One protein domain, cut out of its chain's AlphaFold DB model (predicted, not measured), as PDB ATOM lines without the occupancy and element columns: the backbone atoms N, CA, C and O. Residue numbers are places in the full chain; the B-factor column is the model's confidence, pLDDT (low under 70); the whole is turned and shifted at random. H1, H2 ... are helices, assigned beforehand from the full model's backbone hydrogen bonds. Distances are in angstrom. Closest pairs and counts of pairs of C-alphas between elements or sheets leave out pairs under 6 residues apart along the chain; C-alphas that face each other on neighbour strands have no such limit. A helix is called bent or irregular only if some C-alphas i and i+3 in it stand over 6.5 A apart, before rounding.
ATOM      1  N   GLN A  13      27.809  -4.544  -6.584       78.38
ATOM      2  CA  GLN A  13      27.002  -4.187  -7.755       78.38
ATOM      3  C   GLN A  13      27.766  -4.333  -9.082       78.38
ATOM      4  O   GLN A  13      27.146  -4.600 -10.104       78.38
ATOM      5  N   LEU A  14      29.100  -4.226  -9.085       85.19
ATOM      6  CA  LEU A  14      29.922  -4.440 -10.285       85.19
ATOM      7  C   LEU A  14      30.100  -5.924 -10.651       85.19
ATOM      8  O   LEU A  14      30.249  -6.252 -11.829       85.19
ATOM      9  N   ARG A  15      30.087  -6.837  -9.669       88.06
ATOM     10  CA  ARG A  15      30.364  -8.271  -9.899       88.06
ATOM     11  C   ARG A  15      29.315  -8.942 -10.777       88.06
ATOM     12  O   ARG A  15      29.687  -9.714 -11.660       88.06
ATOM     13  N   THR A  16      28.034  -8.663 -10.546       90.31
ATOM     14  CA  THR A  16      26.931  -9.259 -11.313       90.31
ATOM     15  C   THR A  16      27.020  -8.919 -12.805       90.31
ATOM     16  O   THR A  16      27.212  -9.849 -13.588       90.31
ATOM     17  N   PRO A  17      26.988  -7.641 -13.236       89.12
ATOM     18  CA  PRO A  17      27.115  -7.290 -14.648       89.12
ATOM     19  C   PRO A  17      28.446  -7.765 -15.243       89.12
ATOM     20  O   PRO A  17      28.442  -8.322 -16.334       89.12
ATOM     21  N   ALA A  18      29.574  -7.670 -14.529       89.69
ATOM     22  CA  ALA A  18      30.842  -8.194 -15.046       89.69
ATOM     23  C   ALA A  18      30.785  -9.712 -15.323       89.69
ATOM     24  O   ALA A  18      31.206 -10.168 -16.384       89.69
ATOM     25  N   THR A  19      30.215 -10.499 -14.405       91.19
ATOM     26  CA  THR A  19      30.076 -11.958 -14.571       91.19
ATOM     27  C   THR A  19      29.112 -12.297 -15.708       91.19
ATOM     28  O   THR A  19      29.414 -13.135 -16.555       91.19
ATOM     29  N   VAL A  20      27.963 -11.620 -15.762       93.00
ATOM     30  CA  VAL A  20      26.940 -11.807 -16.804       93.00
ATOM     31  C   VAL A  20      27.506 -11.474 -18.180       93.00
ATOM     32  O   VAL A  20      27.341 -12.244 -19.125       93.00
ATOM     33  N   GLY A  21      28.225 -10.358 -18.285       90.31
ATOM     34  CA  GLY A  21      28.930  -9.960 -19.493       90.31
ATOM     35  C   GLY A  21      29.957 -10.989 -19.945       90.31
ATOM     36  O   GLY A  21      30.020 -11.320 -21.127       90.31
ATOM     37  N   ALA A  22      30.722 -11.550 -19.004       90.38
ATOM     38  CA  ALA A  22      31.755 -12.531 -19.311       90.38
ATOM     39  C   ALA A  22      31.134 -13.831 -19.838       90.38
ATOM     40  O   ALA A  22      31.626 -14.396 -20.815       90.38
ATOM     41  N   LEU A  23      30.012 -14.265 -19.252       92.38
ATOM     42  CA  LEU A  23      29.255 -15.420 -19.735       92.38
ATOM     43  C   LEU A  23      28.697 -15.193 -21.146       92.38
ATOM     44  O   LEU A  23      28.760 -16.099 -21.975       92.38
ATOM     45  N   TRP A  24      28.204 -13.991 -21.457       95.44
ATOM     46  CA  TRP A  24      27.760 -13.661 -22.814       95.44
ATOM     47  C   TRP A  24      28.901 -13.639 -23.822       95.44
ATOM     48  O   TRP A  24      28.766 -14.221 -24.895       95.44
ATOM     49  N   VAL A  25      30.035 -13.020 -23.484       92.06
ATOM     50  CA  VAL A  25      31.223 -13.032 -24.348       92.06
ATOM     51  C   VAL A  25      31.694 -14.466 -24.583       92.06
ATOM     52  O   VAL A  25      32.001 -14.819 -25.720       92.06
ATOM     53  N   ALA A  26      31.682 -15.322 -23.558       89.75
ATOM     54  CA  ALA A  26      31.997 -16.740 -23.705       89.75
ATOM     55  C   ALA A  26      31.007 -17.453 -24.643       89.75
ATOM     56  O   ALA A  26      31.433 -18.135 -25.575       89.75
ATOM     57  N   ALA A  27      29.699 -17.244 -24.468       91.81
ATOM     58  CA  ALA A  27      28.672 -17.819 -25.337       91.81
ATOM     59  C   ALA A  27      28.825 -17.366 -26.801       91.81
ATOM     60  O   ALA A  27      28.822 -18.196 -27.711       91.81
ATOM     61  N   ILE A  28      29.037 -16.066 -27.032       91.94
ATOM     62  CA  ILE A  28      29.285 -15.501 -28.366       91.94
ATOM     63  C   ILE A  28      30.563 -16.094 -28.966       91.94
ATOM     64  O   ILE A  28      30.577 -16.459 -30.141       91.94
ATOM     65  N   SER A  29      31.619 -16.241 -28.164       89.56
ATOM     66  CA  SER A  29      32.894 -16.808 -28.610       89.56
ATOM     67  C   SER A  29      32.734 -18.253 -29.073       89.56
ATOM     68  O   SER A  29      33.210 -18.587 -30.153       89.56
ATOM     69  N   VAL A  30      31.997 -19.092 -28.336       87.75
ATOM     70  CA  VAL A  30      31.719 -20.486 -28.736       87.75
ATOM     71  C   VAL A  30      31.018 -20.551 -30.100       87.75
ATOM     72  O   VAL A  30      31.385 -21.371 -30.940       87.75
ATOM     73  N   VAL A  31      30.055 -19.661 -30.361       91.38
ATOM     74  CA  VAL A  31      29.362 -19.584 -31.662       91.38
ATOM     75  C   VAL A  31      30.274 -19.046 -32.764       91.38
ATOM     76  O   VAL A  31      30.205 -19.493 -33.912       91.38
ATOM     77  N   ALA A  32      31.113 -18.065 -32.437       87.19
ATOM     78  CA  ALA A  32      31.957 -17.389 -33.405       87.19
ATOM     79  C   ALA A  32      33.154 -18.248 -33.831       87.19
ATOM     80  O   ALA A  32      33.468 -18.246 -35.020       87.19
ATOM     81  N   VAL A  33      33.813 -18.973 -32.910       84.69
ATOM     82  CA  VAL A  33      35.093 -19.697 -33.115       84.69
ATOM     83  C   VAL A  33      35.145 -20.511 -34.416       84.69
ATOM     84  O   VAL A  33      36.064 -20.274 -35.199       84.69
ATOM     85  N   PRO A  34      34.157 -21.363 -34.755       76.62
ATOM     86  CA  PRO A  34      34.179 -22.141 -36.002       76.62
ATOM     87  C   PRO A  34      34.179 -21.296 -37.291       76.62
ATOM     88  O   PRO A  34      34.389 -21.815 -38.385       76.62
ATOM     89  N   ARG A  35      33.894 -19.992 -37.192       77.81
ATOM     90  CA  ARG A  35      33.837 -19.037 -38.307       77.81
ATOM     91  C   ARG A  35      35.021 -18.071 -38.331       77.81
ATOM     92  O   ARG A  35      35.140 -17.318 -39.297       77.81
ATOM     93  N   TRP A  36      35.896 -18.085 -37.321       67.06
ATOM     94  CA  TRP A  36      37.014 -17.137 -37.228       67.06
ATOM     95  C   TRP A  36      37.985 -17.250 -38.401       67.06
ATOM     96  O   TRP A  36      38.401 -16.225 -38.938       67.06
ATOM     97  N   ASP A  37      38.266 -18.466 -38.865       73.38
ATOM     98  CA  ASP A  37      39.165 -18.677 -40.005       73.38
ATOM     99  C   ASP A  37      38.621 -18.051 -41.294       73.38
ATOM    100  O   ASP A  37      39.379 -17.526 -42.106       73.38
ATOM    101  N   LYS A  38      37.291 -18.016 -41.455       71.94
ATOM    102  CA  LYS A  38      36.631 -17.370 -42.599       71.94
ATOM    103  C   LYS A  38      36.554 -15.850 -42.446       71.94
ATOM    104  O   LYS A  38      36.629 -15.134 -43.439       71.94
ATOM    105  N   LEU A  39      36.420 -15.349 -41.218       62.84
ATOM    106  CA  LEU A  39      36.354 -13.914 -40.925       62.84
ATOM    107  C   LEU A  39      37.714 -13.218 -41.083       62.84
ATOM    108  O   LEU A  39      37.754 -12.072 -41.525       62.84
ATOM    109  N   ARG A  40      38.831 -13.907 -40.809       61.78
ATOM    110  CA  ARG A  40      40.195 -13.363 -40.981       61.78
ATOM    111  C   ARG A  40      40.557 -13.004 -42.424       61.78
ATOM    112  O   ARG A  40      41.461 -12.205 -42.634       61.78
ATOM    113  N   VAL A  41      39.849 -13.556 -43.409       72.56
ATOM    114  CA  VAL A  41      40.073 -13.259 -44.836       72.56
ATOM    115  C   VAL A  41      39.548 -11.862 -45.216       72.56
ATOM    116  O   VAL A  41      39.874 -11.337 -46.277       72.56
ATOM    117  N   ASN A  53      46.790  -4.516 -32.460       87.69
ATOM    118  CA  ASN A  53      48.149  -4.942 -32.112       87.69
ATOM    119  C   ASN A  53      49.104  -3.775 -31.774       87.69
ATOM    120  O   ASN A  53      50.165  -4.009 -31.196       87.69
ATOM    121  N   ALA A  54      48.773  -2.536 -32.160       89.75
ATOM    122  CA  ALA A  54      49.540  -1.343 -31.804       89.75
ATOM    123  C   ALA A  54      49.154  -0.764 -30.428       89.75
ATOM    124  O   ALA A  54      49.864   0.091 -29.894       89.75
ATOM    125  N   VAL A  55      48.036  -1.207 -29.848       85.75
ATOM    126  CA  VAL A  55      47.551  -0.774 -28.538       85.75
ATOM    127  C   VAL A  55      48.293  -1.547 -27.437       85.75
ATOM    128  O   VAL A  55      48.451  -2.763 -27.530       85.75
ATOM    129  N   PRO A  56      48.744  -0.886 -26.354       93.31
ATOM    130  CA  PRO A  56      49.290  -1.579 -25.194       93.31
ATOM    131  C   PRO A  56      48.303  -2.602 -24.623       93.31
ATOM    132  O   PRO A  56      47.143  -2.276 -24.364       93.31
ATOM    133  N   GLN A  57      48.790  -3.806 -24.319       86.06
ATOM    134  CA  GLN A  57      47.981  -4.912 -23.790       86.06
ATOM    135  C   GLN A  57      47.164  -4.525 -22.541       86.06
ATOM    136  O   GLN A  57      46.066  -5.029 -22.317       86.06
ATOM    137  N   THR A  58      47.662  -3.593 -21.723       85.94
ATOM    138  CA  THR A  58      46.934  -3.072 -20.556       85.94
ATOM    139  C   THR A  58      45.645  -2.341 -20.937       85.94
ATOM    140  O   THR A  58      44.632  -2.503 -20.260       85.94
ATOM    141  N   ILE A  59      45.666  -1.560 -22.021       86.56
ATOM    142  CA  ILE A  59      44.498  -0.834 -22.535       86.56
ATOM    143  C   ILE A  59      43.525  -1.816 -23.186       86.56
ATOM    144  O   ILE A  59      42.322  -1.683 -22.988       86.56
ATOM    145  N   GLU A  60      44.024  -2.837 -23.890       81.00
ATOM    146  CA  GLU A  60      43.176  -3.893 -24.457       81.00
ATOM    147  C   GLU A  60      42.408  -4.655 -23.373       81.00
ATOM    148  O   GLU A  60      41.191  -4.819 -23.473       81.00
ATOM    149  N   ILE A  61      43.095  -5.074 -22.302       82.25
ATOM    150  CA  ILE A  61      42.462  -5.751 -21.164       82.25
ATOM    151  C   ILE A  61      41.430  -4.827 -20.510       82.25
ATOM    152  O   ILE A  61      40.309  -5.257 -20.245       82.25
ATOM    153  N   ALA A  62      41.771  -3.553 -20.282       83.69
ATOM    154  CA  ALA A  62      40.848  -2.586 -19.693       83.69
ATOM    155  C   ALA A  62      39.602  -2.358 -20.569       83.69
ATOM    156  O   ALA A  62      38.480  -2.370 -20.061       83.69
ATOM    157  N   ALA A  63      39.783  -2.209 -21.884       84.31
ATOM    158  CA  ALA A  63      38.693  -2.056 -22.843       84.31
ATOM    159  C   ALA A  63      37.810  -3.310 -22.897       84.31
ATOM    160  O   ALA A  63      36.586  -3.196 -22.893       84.31
ATOM    161  N   LEU A  64      38.403  -4.507 -22.877       86.81
ATOM    162  CA  LEU A  64      37.657  -5.764 -22.844       86.81
ATOM    163  C   LEU A  64      36.827  -5.894 -21.561       86.81
ATOM    164  O   LEU A  64      35.648  -6.232 -21.633       86.81
ATOM    165  N   VAL A  65      37.412  -5.591 -20.398       85.88
ATOM    166  CA  VAL A  65      36.697  -5.589 -19.110       85.88
ATOM    167  C   VAL A  65      35.538  -4.588 -19.129       85.88
ATOM    168  O   VAL A  65      34.448  -4.913 -18.658       85.88
ATOM    169  N   LEU A  66      35.733  -3.405 -19.722       83.56
ATOM    170  CA  LEU A  66      34.674  -2.410 -19.889       83.56
ATOM    171  C   LEU A  66      33.552  -2.911 -20.812       83.56
ATOM    172  O   LEU A  66      32.382  -2.790 -20.461       83.56
ATOM    173  N   ILE A  67      33.886  -3.514 -21.958       87.69
ATOM    174  CA  ILE A  67      32.904  -4.086 -22.895       87.69
ATOM    175  C   ILE A  67      32.092  -5.189 -22.214       87.69
ATOM    176  O   ILE A  67      30.864  -5.180 -22.283       87.69
ATOM    177  N   ILE A  68      32.769  -6.112 -21.526       89.88
ATOM    178  CA  ILE A  68      32.148  -7.167 -20.717       89.88
ATOM    179  C   ILE A  68      31.146  -6.541 -19.745       89.88
ATOM    180  O   ILE A  68      29.977  -6.918 -19.728       89.88
ATOM    181  N   TYR A  69      31.576  -5.546 -18.974       85.25
ATOM    182  CA  TYR A  69      30.717  -4.874 -18.009       85.25
ATOM    183  C   TYR A  69      29.481  -4.233 -18.664       85.25
ATOM    184  O   TYR A  69      28.363  -4.475 -18.209       85.25
ATOM    185  N   VAL A  70      29.655  -3.492 -19.766       86.62
ATOM    186  CA  VAL A  70      28.554  -2.840 -20.501       86.62
ATOM    187  C   VAL A  70      27.550  -3.864 -21.036       86.62
ATOM    188  O   VAL A  70      26.342  -3.677 -20.870       86.62
ATOM    189  N   ILE A  71      28.021  -4.973 -21.618       88.88
ATOM    190  CA  ILE A  71      27.154  -6.077 -22.061       88.88
ATOM    191  C   ILE A  71      26.334  -6.603 -20.881       88.88
ATOM    192  O   ILE A  71      25.126  -6.799 -21.001       88.88
ATOM    193  N   GLY A  72      26.970  -6.789 -19.724       82.00
ATOM    194  CA  GLY A  72      26.301  -7.199 -18.496       82.00
ATOM    195  C   GLY A  72      25.218  -6.232 -18.020       82.00
ATOM    196  O   GLY A  72      24.112  -6.668 -17.691       82.00
ATOM    197  N   CYS A  73      25.509  -4.929 -18.011       81.56
ATOM    198  CA  CYS A  73      24.565  -3.880 -17.615       81.56
ATOM    199  C   CYS A  73      23.309  -3.861 -18.488       81.56
ATOM    200  O   CYS A  73      22.216  -3.659 -17.970       81.56
ATOM    201  N   ILE A  74      23.451  -4.104 -19.793       88.75
ATOM    202  CA  ILE A  74      22.319  -4.153 -20.731       88.75
ATOM    203  C   ILE A  74      21.563  -5.483 -20.609       88.75
ATOM    204  O   ILE A  74      20.331  -5.510 -20.615       88.75
ATOM    205  N   ALA A  75      22.282  -6.599 -20.478       84.94
ATOM    206  CA  ALA A  75      21.679  -7.927 -20.458       84.94
ATOM    207  C   ALA A  75      20.866  -8.204 -19.187       84.94
ATOM    208  O   ALA A  75      19.815  -8.837 -19.265       84.94
ATOM    209  N   THR A  76      21.326  -7.721 -18.032       83.12
ATOM    210  CA  THR A  76      20.699  -7.991 -16.728       83.12
ATOM    211  C   THR A  76      19.219  -7.566 -16.658       83.12
ATOM    212  O   THR A  76      18.377  -8.420 -16.368       83.12
ATOM    213  N   PRO A  77      18.829  -6.305 -16.952       80.81
ATOM    214  CA  PRO A  77      17.422  -5.898 -16.896       80.81
ATOM    215  C   PRO A  77      16.563  -6.636 -17.929       80.81
ATOM    216  O   PRO A  77      15.437  -7.033 -17.624       80.81
ATOM    217  N   LEU A  78      17.106  -6.888 -19.126       85.31
ATOM    218  CA  LEU A  78      16.413  -7.636 -20.174       85.31
ATOM    219  C   LEU A  78      16.098  -9.072 -19.727       85.31
ATOM    220  O   LEU A  78      14.990  -9.562 -19.931       85.31
ATOM    221  N   GLN A  79      17.052  -9.740 -19.080       86.12
ATOM    222  CA  GLN A  79      16.881 -11.093 -18.553       86.12
ATOM    223  C   GLN A  79      15.861 -11.152 -17.429       86.12
ATOM    224  O   GLN A  79      15.039 -12.062 -17.415       86.12
ATOM    225  N   LEU A  80      15.879 -10.184 -16.512       79.81
ATOM    226  CA  LEU A  80      14.883 -10.108 -15.447       79.81
ATOM    227  C   LEU A  80      13.476  -9.915 -16.027       79.81
ATOM    228  O   LEU A  80      12.538 -10.579 -15.586       79.81
ATOM    229  N   ALA A  81      13.326  -9.076 -17.057       82.50
ATOM    230  CA  ALA A  81      12.055  -8.891 -17.754       82.50
ATOM    231  C   ALA A  81      11.584 -10.178 -18.461       82.50
ATOM    232  O   ALA A  81      10.421 -10.568 -18.336       82.50
ATOM    233  N   LEU A  82      12.486 -10.871 -19.162       84.31
ATOM    234  CA  LEU A  82      12.187 -12.148 -19.820       84.31
ATOM    235  C   LEU A  82      11.859 -13.253 -18.811       84.31
ATOM    236  O   LEU A  82      10.900 -13.993 -19.011       84.31
ATOM    237  N   GLY A  83      12.609 -13.336 -17.712       82.12
ATOM    238  CA  GLY A  83      12.389 -14.288 -16.628       82.12
ATOM    239  C   GLY A  83      11.015 -14.104 -15.994       82.12
ATOM    240  O   GLY A  83      10.278 -15.077 -15.866       82.12
ATOM    241  N   ARG A  84      10.612 -12.858 -15.703       82.62
ATOM    242  CA  ARG A  84       9.259 -12.542 -15.210       82.62
ATOM    243  C   ARG A  84       8.170 -13.016 -16.173       82.62
ATOM    244  O   ARG A  84       7.229 -13.674 -15.742       82.62
ATOM    245  N   ARG A  85       8.314 -12.744 -17.477       85.69
ATOM    246  CA  ARG A  85       7.356 -13.208 -18.500       85.69
ATOM    247  C   ARG A  85       7.306 -14.730 -18.602       85.69
ATOM    248  O   ARG A  85       6.227 -15.289 -18.778       85.69
ATOM    249  N   LEU A  86       8.450 -15.398 -18.488       84.25
ATOM    250  CA  LEU A  86       8.537 -16.854 -18.540       84.25
ATOM    251  C   LEU A  86       7.864 -17.488 -17.321       84.25
ATOM    252  O   LEU A  86       7.056 -18.394 -17.495       84.25
ATOM    253  N   ILE A  87       8.126 -16.970 -16.117       81.94
ATOM    254  CA  ILE A  87       7.442 -17.394 -14.890       81.94
ATOM    255  C   ILE A  87       5.929 -17.190 -15.039       81.94
ATOM    256  O   ILE A  87       5.179 -18.143 -14.861       81.94
ATOM    257  N   ALA A  88       5.483 -15.995 -15.440       81.94
ATOM    258  CA  ALA A  88       4.063 -15.697 -15.637       81.94
ATOM    259  C   ALA A  88       3.405 -16.643 -16.655       81.94
ATOM    260  O   ALA A  88       2.301 -17.128 -16.434       81.94
ATOM    261  N   SER A  89       4.111 -16.973 -17.738       84.50
ATOM    262  CA  SER A  89       3.629 -17.917 -18.752       84.50
ATOM    263  C   SER A  89       3.521 -19.341 -18.198       84.50
ATOM    264  O   SER A  89       2.549 -20.038 -18.475       84.50
ATOM    265  N   VAL A  90       4.493 -19.778 -17.389       83.88
ATOM    266  CA  VAL A  90       4.445 -21.078 -16.702       83.88
ATOM    267  C   VAL A  90       3.256 -21.132 -15.745       83.88
ATOM    268  O   VAL A  90       2.527 -22.119 -15.752       83.88
ATOM    269  N   PHE A  91       3.017 -20.069 -14.976       82.31
ATOM    270  CA  PHE A  91       1.851 -19.975 -14.098       82.31
ATOM    271  C   PHE A  91       0.537 -20.016 -14.865       82.31
ATOM    272  O   PHE A  91      -0.317 -20.815 -14.507       82.31
ATOM    273  N   ALA A  92       0.401 -19.243 -15.944       84.31
ATOM    274  CA  ALA A  92      -0.800 -19.251 -16.772       84.31
ATOM    275  C   ALA A  92      -1.090 -20.652 -17.336       84.31
ATOM    276  O   ALA A  92      -2.238 -21.088 -17.367       84.31
ATOM    277  N   VAL A  93      -0.052 -21.401 -17.725       85.06
ATOM    278  CA  VAL A  93      -0.201 -22.797 -18.164       85.06
ATOM    279  C   VAL A  93      -0.615 -23.710 -17.008       85.06
ATOM    280  O   VAL A  93      -1.495 -24.547 -17.194       85.06
ATOM    281  N   ILE A  94      -0.011 -23.569 -15.824       83.25
ATOM    282  CA  ILE A  94      -0.379 -24.356 -14.634       83.25
ATOM    283  C   ILE A  94      -1.831 -24.075 -14.237       83.25
ATOM    284  O   ILE A  94      -2.583 -25.011 -13.985       83.25
ATOM    285  N   GLU A  95      -2.233 -22.810 -14.214       83.12
ATOM    286  CA  GLU A  95      -3.583 -22.384 -13.866       83.12
ATOM    287  C   GLU A  95      -4.601 -22.880 -14.892       83.12
ATOM    288  O   GLU A  95      -5.592 -23.499 -14.516       83.12
ATOM    289  N   TRP A  96      -4.305 -22.743 -16.187       87.38
ATOM    290  CA  TRP A  96      -5.116 -23.332 -17.250       87.38
ATOM    291  C   TRP A  96      -5.250 -24.855 -17.086       87.38
ATOM    292  O   TRP A  96      -6.340 -25.406 -17.238       87.38
ATOM    293  N   MET A  97      -4.169 -25.551 -16.711       80.00
ATOM    294  CA  MET A  97      -4.204 -26.991 -16.429       80.00
ATOM    295  C   MET A  97      -5.057 -27.349 -15.204       80.00
ATOM    296  O   MET A  97      -5.622 -28.443 -15.182       80.00
ATOM    297  N   ILE A  98      -5.122 -26.476 -14.195       82.06
ATOM    298  CA  ILE A  98      -5.970 -26.644 -13.006       82.06
ATOM    299  C   ILE A  98      -7.440 -26.386 -13.372       82.06
ATOM    300  O   ILE A  98      -8.298 -27.197 -13.033       82.06
ATOM    301  N   GLN A  99      -7.726 -25.313 -14.115       84.62
ATOM    302  CA  GLN A  99      -9.082 -24.925 -14.523       84.62
ATOM    303  C   GLN A  99      -9.734 -25.924 -15.485       84.62
ATOM    304  O   GLN A  99     -10.947 -26.107 -15.455       84.62
ATOM    305  N   GLN A 100      -8.947 -26.597 -16.328       84.12
ATOM    306  CA  GLN A 100      -9.447 -27.590 -17.286       84.12
ATOM    307  C   GLN A 100     -10.004 -28.873 -16.640       84.12
ATOM    308  O   GLN A 100     -10.370 -29.765 -17.402       84.12
ATOM    309  N   ASP A 101     -10.026 -28.981 -15.297       68.88
ATOM    310  CA  ASP A 101     -10.480 -30.108 -14.455       68.88
ATOM    311  C   ASP A 101     -10.762 -31.395 -15.240       68.88
ATOM    312  O   ASP A 101     -11.900 -31.828 -15.418       68.88
ATOM    313  N   LEU A 102      -9.697 -31.952 -15.831       68.81
ATOM    314  CA  LEU A 102      -9.830 -33.017 -16.817       68.81
ATOM    315  C   LEU A 102     -10.352 -34.265 -16.092       68.81
ATOM    316  O   LEU A 102      -9.587 -34.864 -15.315       68.81
ATOM    317  N   PRO A 103     -11.602 -34.701 -16.350       70.25
ATOM    318  CA  PRO A 103     -12.185 -35.821 -15.632       70.25
ATOM    319  C   PRO A 103     -11.315 -37.066 -15.849       70.25
ATOM    320  O   PRO A 103     -11.086 -37.512 -16.974       70.25
ATOM    321  N   ILE A 111       0.069 -32.788  -8.906       83.44
ATOM    322  CA  ILE A 111       1.393 -32.243  -9.248       83.44
ATOM    323  C   ILE A 111       1.267 -30.752  -9.550       83.44
ATOM    324  O   ILE A 111       2.075 -29.992  -9.042       83.44
ATOM    325  N   ALA A 112       0.244 -30.337 -10.301       80.44
ATOM    326  CA  ALA A 112      -0.029 -28.934 -10.592       80.44
ATOM    327  C   ALA A 112      -0.265 -28.133  -9.308       80.44
ATOM    328  O   ALA A 112       0.369 -27.106  -9.156       80.44
ATOM    329  N   HIS A 113      -1.046 -28.643  -8.349       78.50
ATOM    330  CA  HIS A 113      -1.184 -28.020  -7.030       78.50
ATOM    331  C   HIS A 113       0.126 -27.994  -6.260       78.50
ATOM    332  O   HIS A 113       0.493 -26.946  -5.772       78.50
ATOM    333  N   ARG A 114       0.900 -29.088  -6.206       82.12
ATOM    334  CA  ARG A 114       2.204 -29.051  -5.519       82.12
ATOM    335  C   ARG A 114       3.187 -28.076  -6.154       82.12
ATOM    336  O   ARG A 114       3.967 -27.469  -5.437       82.12
ATOM    337  N   LEU A 115       3.186 -27.965  -7.480       77.50
ATOM    338  CA  LEU A 115       3.993 -26.981  -8.188       77.50
ATOM    339  C   LEU A 115       3.441 -25.585  -7.929       77.50
ATOM    340  O   LEU A 115       4.227 -24.715  -7.609       77.50
ATOM    341  N   HIS A 116       2.128 -25.382  -7.988       79.25
ATOM    342  CA  HIS A 116       1.488 -24.118  -7.655       79.25
ATOM    343  C   HIS A 116       1.810 -23.709  -6.218       79.25
ATOM    344  O   HIS A 116       2.354 -22.647  -6.052       79.25
ATOM    345  N   ASP A 117       1.641 -24.554  -5.208       78.44
ATOM    346  CA  ASP A 117       1.981 -24.252  -3.809       78.44
ATOM    347  C   ASP A 117       3.486 -24.021  -3.592       78.44
ATOM    348  O   ASP A 117       3.893 -23.370  -2.635       78.44
ATOM    349  N   HIS A 118       4.340 -24.596  -4.447       75.88
ATOM    350  CA  HIS A 118       5.788 -24.393  -4.381       75.88
ATOM    351  C   HIS A 118       6.245 -23.139  -5.138       75.88
ATOM    352  O   HIS A 118       7.250 -22.534  -4.765       75.88
ATOM    353  N   PHE A 119       5.549 -22.791  -6.226       67.38
ATOM    354  CA  PHE A 119       5.858 -21.668  -7.106       67.38
ATOM    355  C   PHE A 119       5.152 -20.395  -6.688       67.38
ATOM    356  O   PHE A 119       5.779 -19.339  -6.728       67.38
ATOM    357  N   ALA A 120       3.868 -20.486  -6.350       68.31
ATOM    358  CA  ALA A 120       3.134 -19.448  -5.662       68.31
ATOM    359  C   ALA A 120       3.912 -19.237  -4.378       68.31
ATOM    360  O   ALA A 120       3.915 -20.078  -3.479       68.31
TER     361      ALA A 120
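This is residues 13 to 41, 53 to 103 and 111 to 120 of the 348 residues of an uncharacterized protein of Geodermatophilus aquaeductus (UniProt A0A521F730). Picture a lopsided cross: the very long helix H2 makes the long axis, and helix H1 crosses it nearly at right angles, with residues 26 to 41 sticking out beyond the crossing. The short helix H3 packs on H2 toward its far end, well away from H1, and there is no common core. The printed part has 90 residues with three named helices, in the order H1, H2, H3, and no named strand; the class is all helix. The whole is extended, with a radius of gyration of the C-alphas of 21.2 A and spans of 72 by 35 by 16 A.

Begin with H2, residues 57 to 99, the longest helix. Look at its residues 65 to 76, which alone touch H1, residues 13 to 39; on the H1 side residues 14 to 25 alone take part. The closest C-alphas of the two are those of Pro 17 and Gly 72, 3.9 A apart, and the lines of the helices stand about perpendicular, at 80 degrees. Farther along H2, residues 91 to 98 alone touch H3, residues 111 to 119. Their closest C-alphas are those of Ile 94 and Ala 112, 6.1 A apart, and they run opposite ways at a steep tilt of 45 degrees. H1 and H3 are apart. In H3 every O i to N i+4 pair is within hydrogen-bond range; in H1 it is 18 of 23 and in H2 37 of 39.

Find C-alpha 57 at (47.981, -4.912, -23.790); from there H2 runs 61.2 A to C-alpha 99 at (-9.082, -24.925, -14.523). It has a kink of 31 degrees near residue 77, and is neither bent nor irregular, but only just: C-alphas 74 and 77 are 6.5 A apart. Next find C-alpha 13 at (27.002, -4.187, -7.755), where H1 begins; it ends 35.8 A away at C-alpha 39. H1 has a kink of 62 degrees near residue 33 and is irregular, with C-alphas 34 and 37 7.3 A apart. H3 is short, 11.7 A from C-alpha 111 to C-alpha 119.

The two C-alphas farthest apart are those of Ala 54 and Pro 103, 72.5 A. Residues 53 to 63 and 77 to 86 stand free, as do residues 26 to 41. Two cuts interrupt the printed part: residues 42 to 52 are not printed, with 17.2 A between C-alphas 41 and 53, and residues 104 to 110 are not printed, with 15.4 A between C-alphas 103 and 111. Both links between helices run across these cuts. The mean pLDDT of the printed part is 83.2; look for values under 70 at residues 36, 39 to 40, 101 to 102 and 119 to 120 of this model.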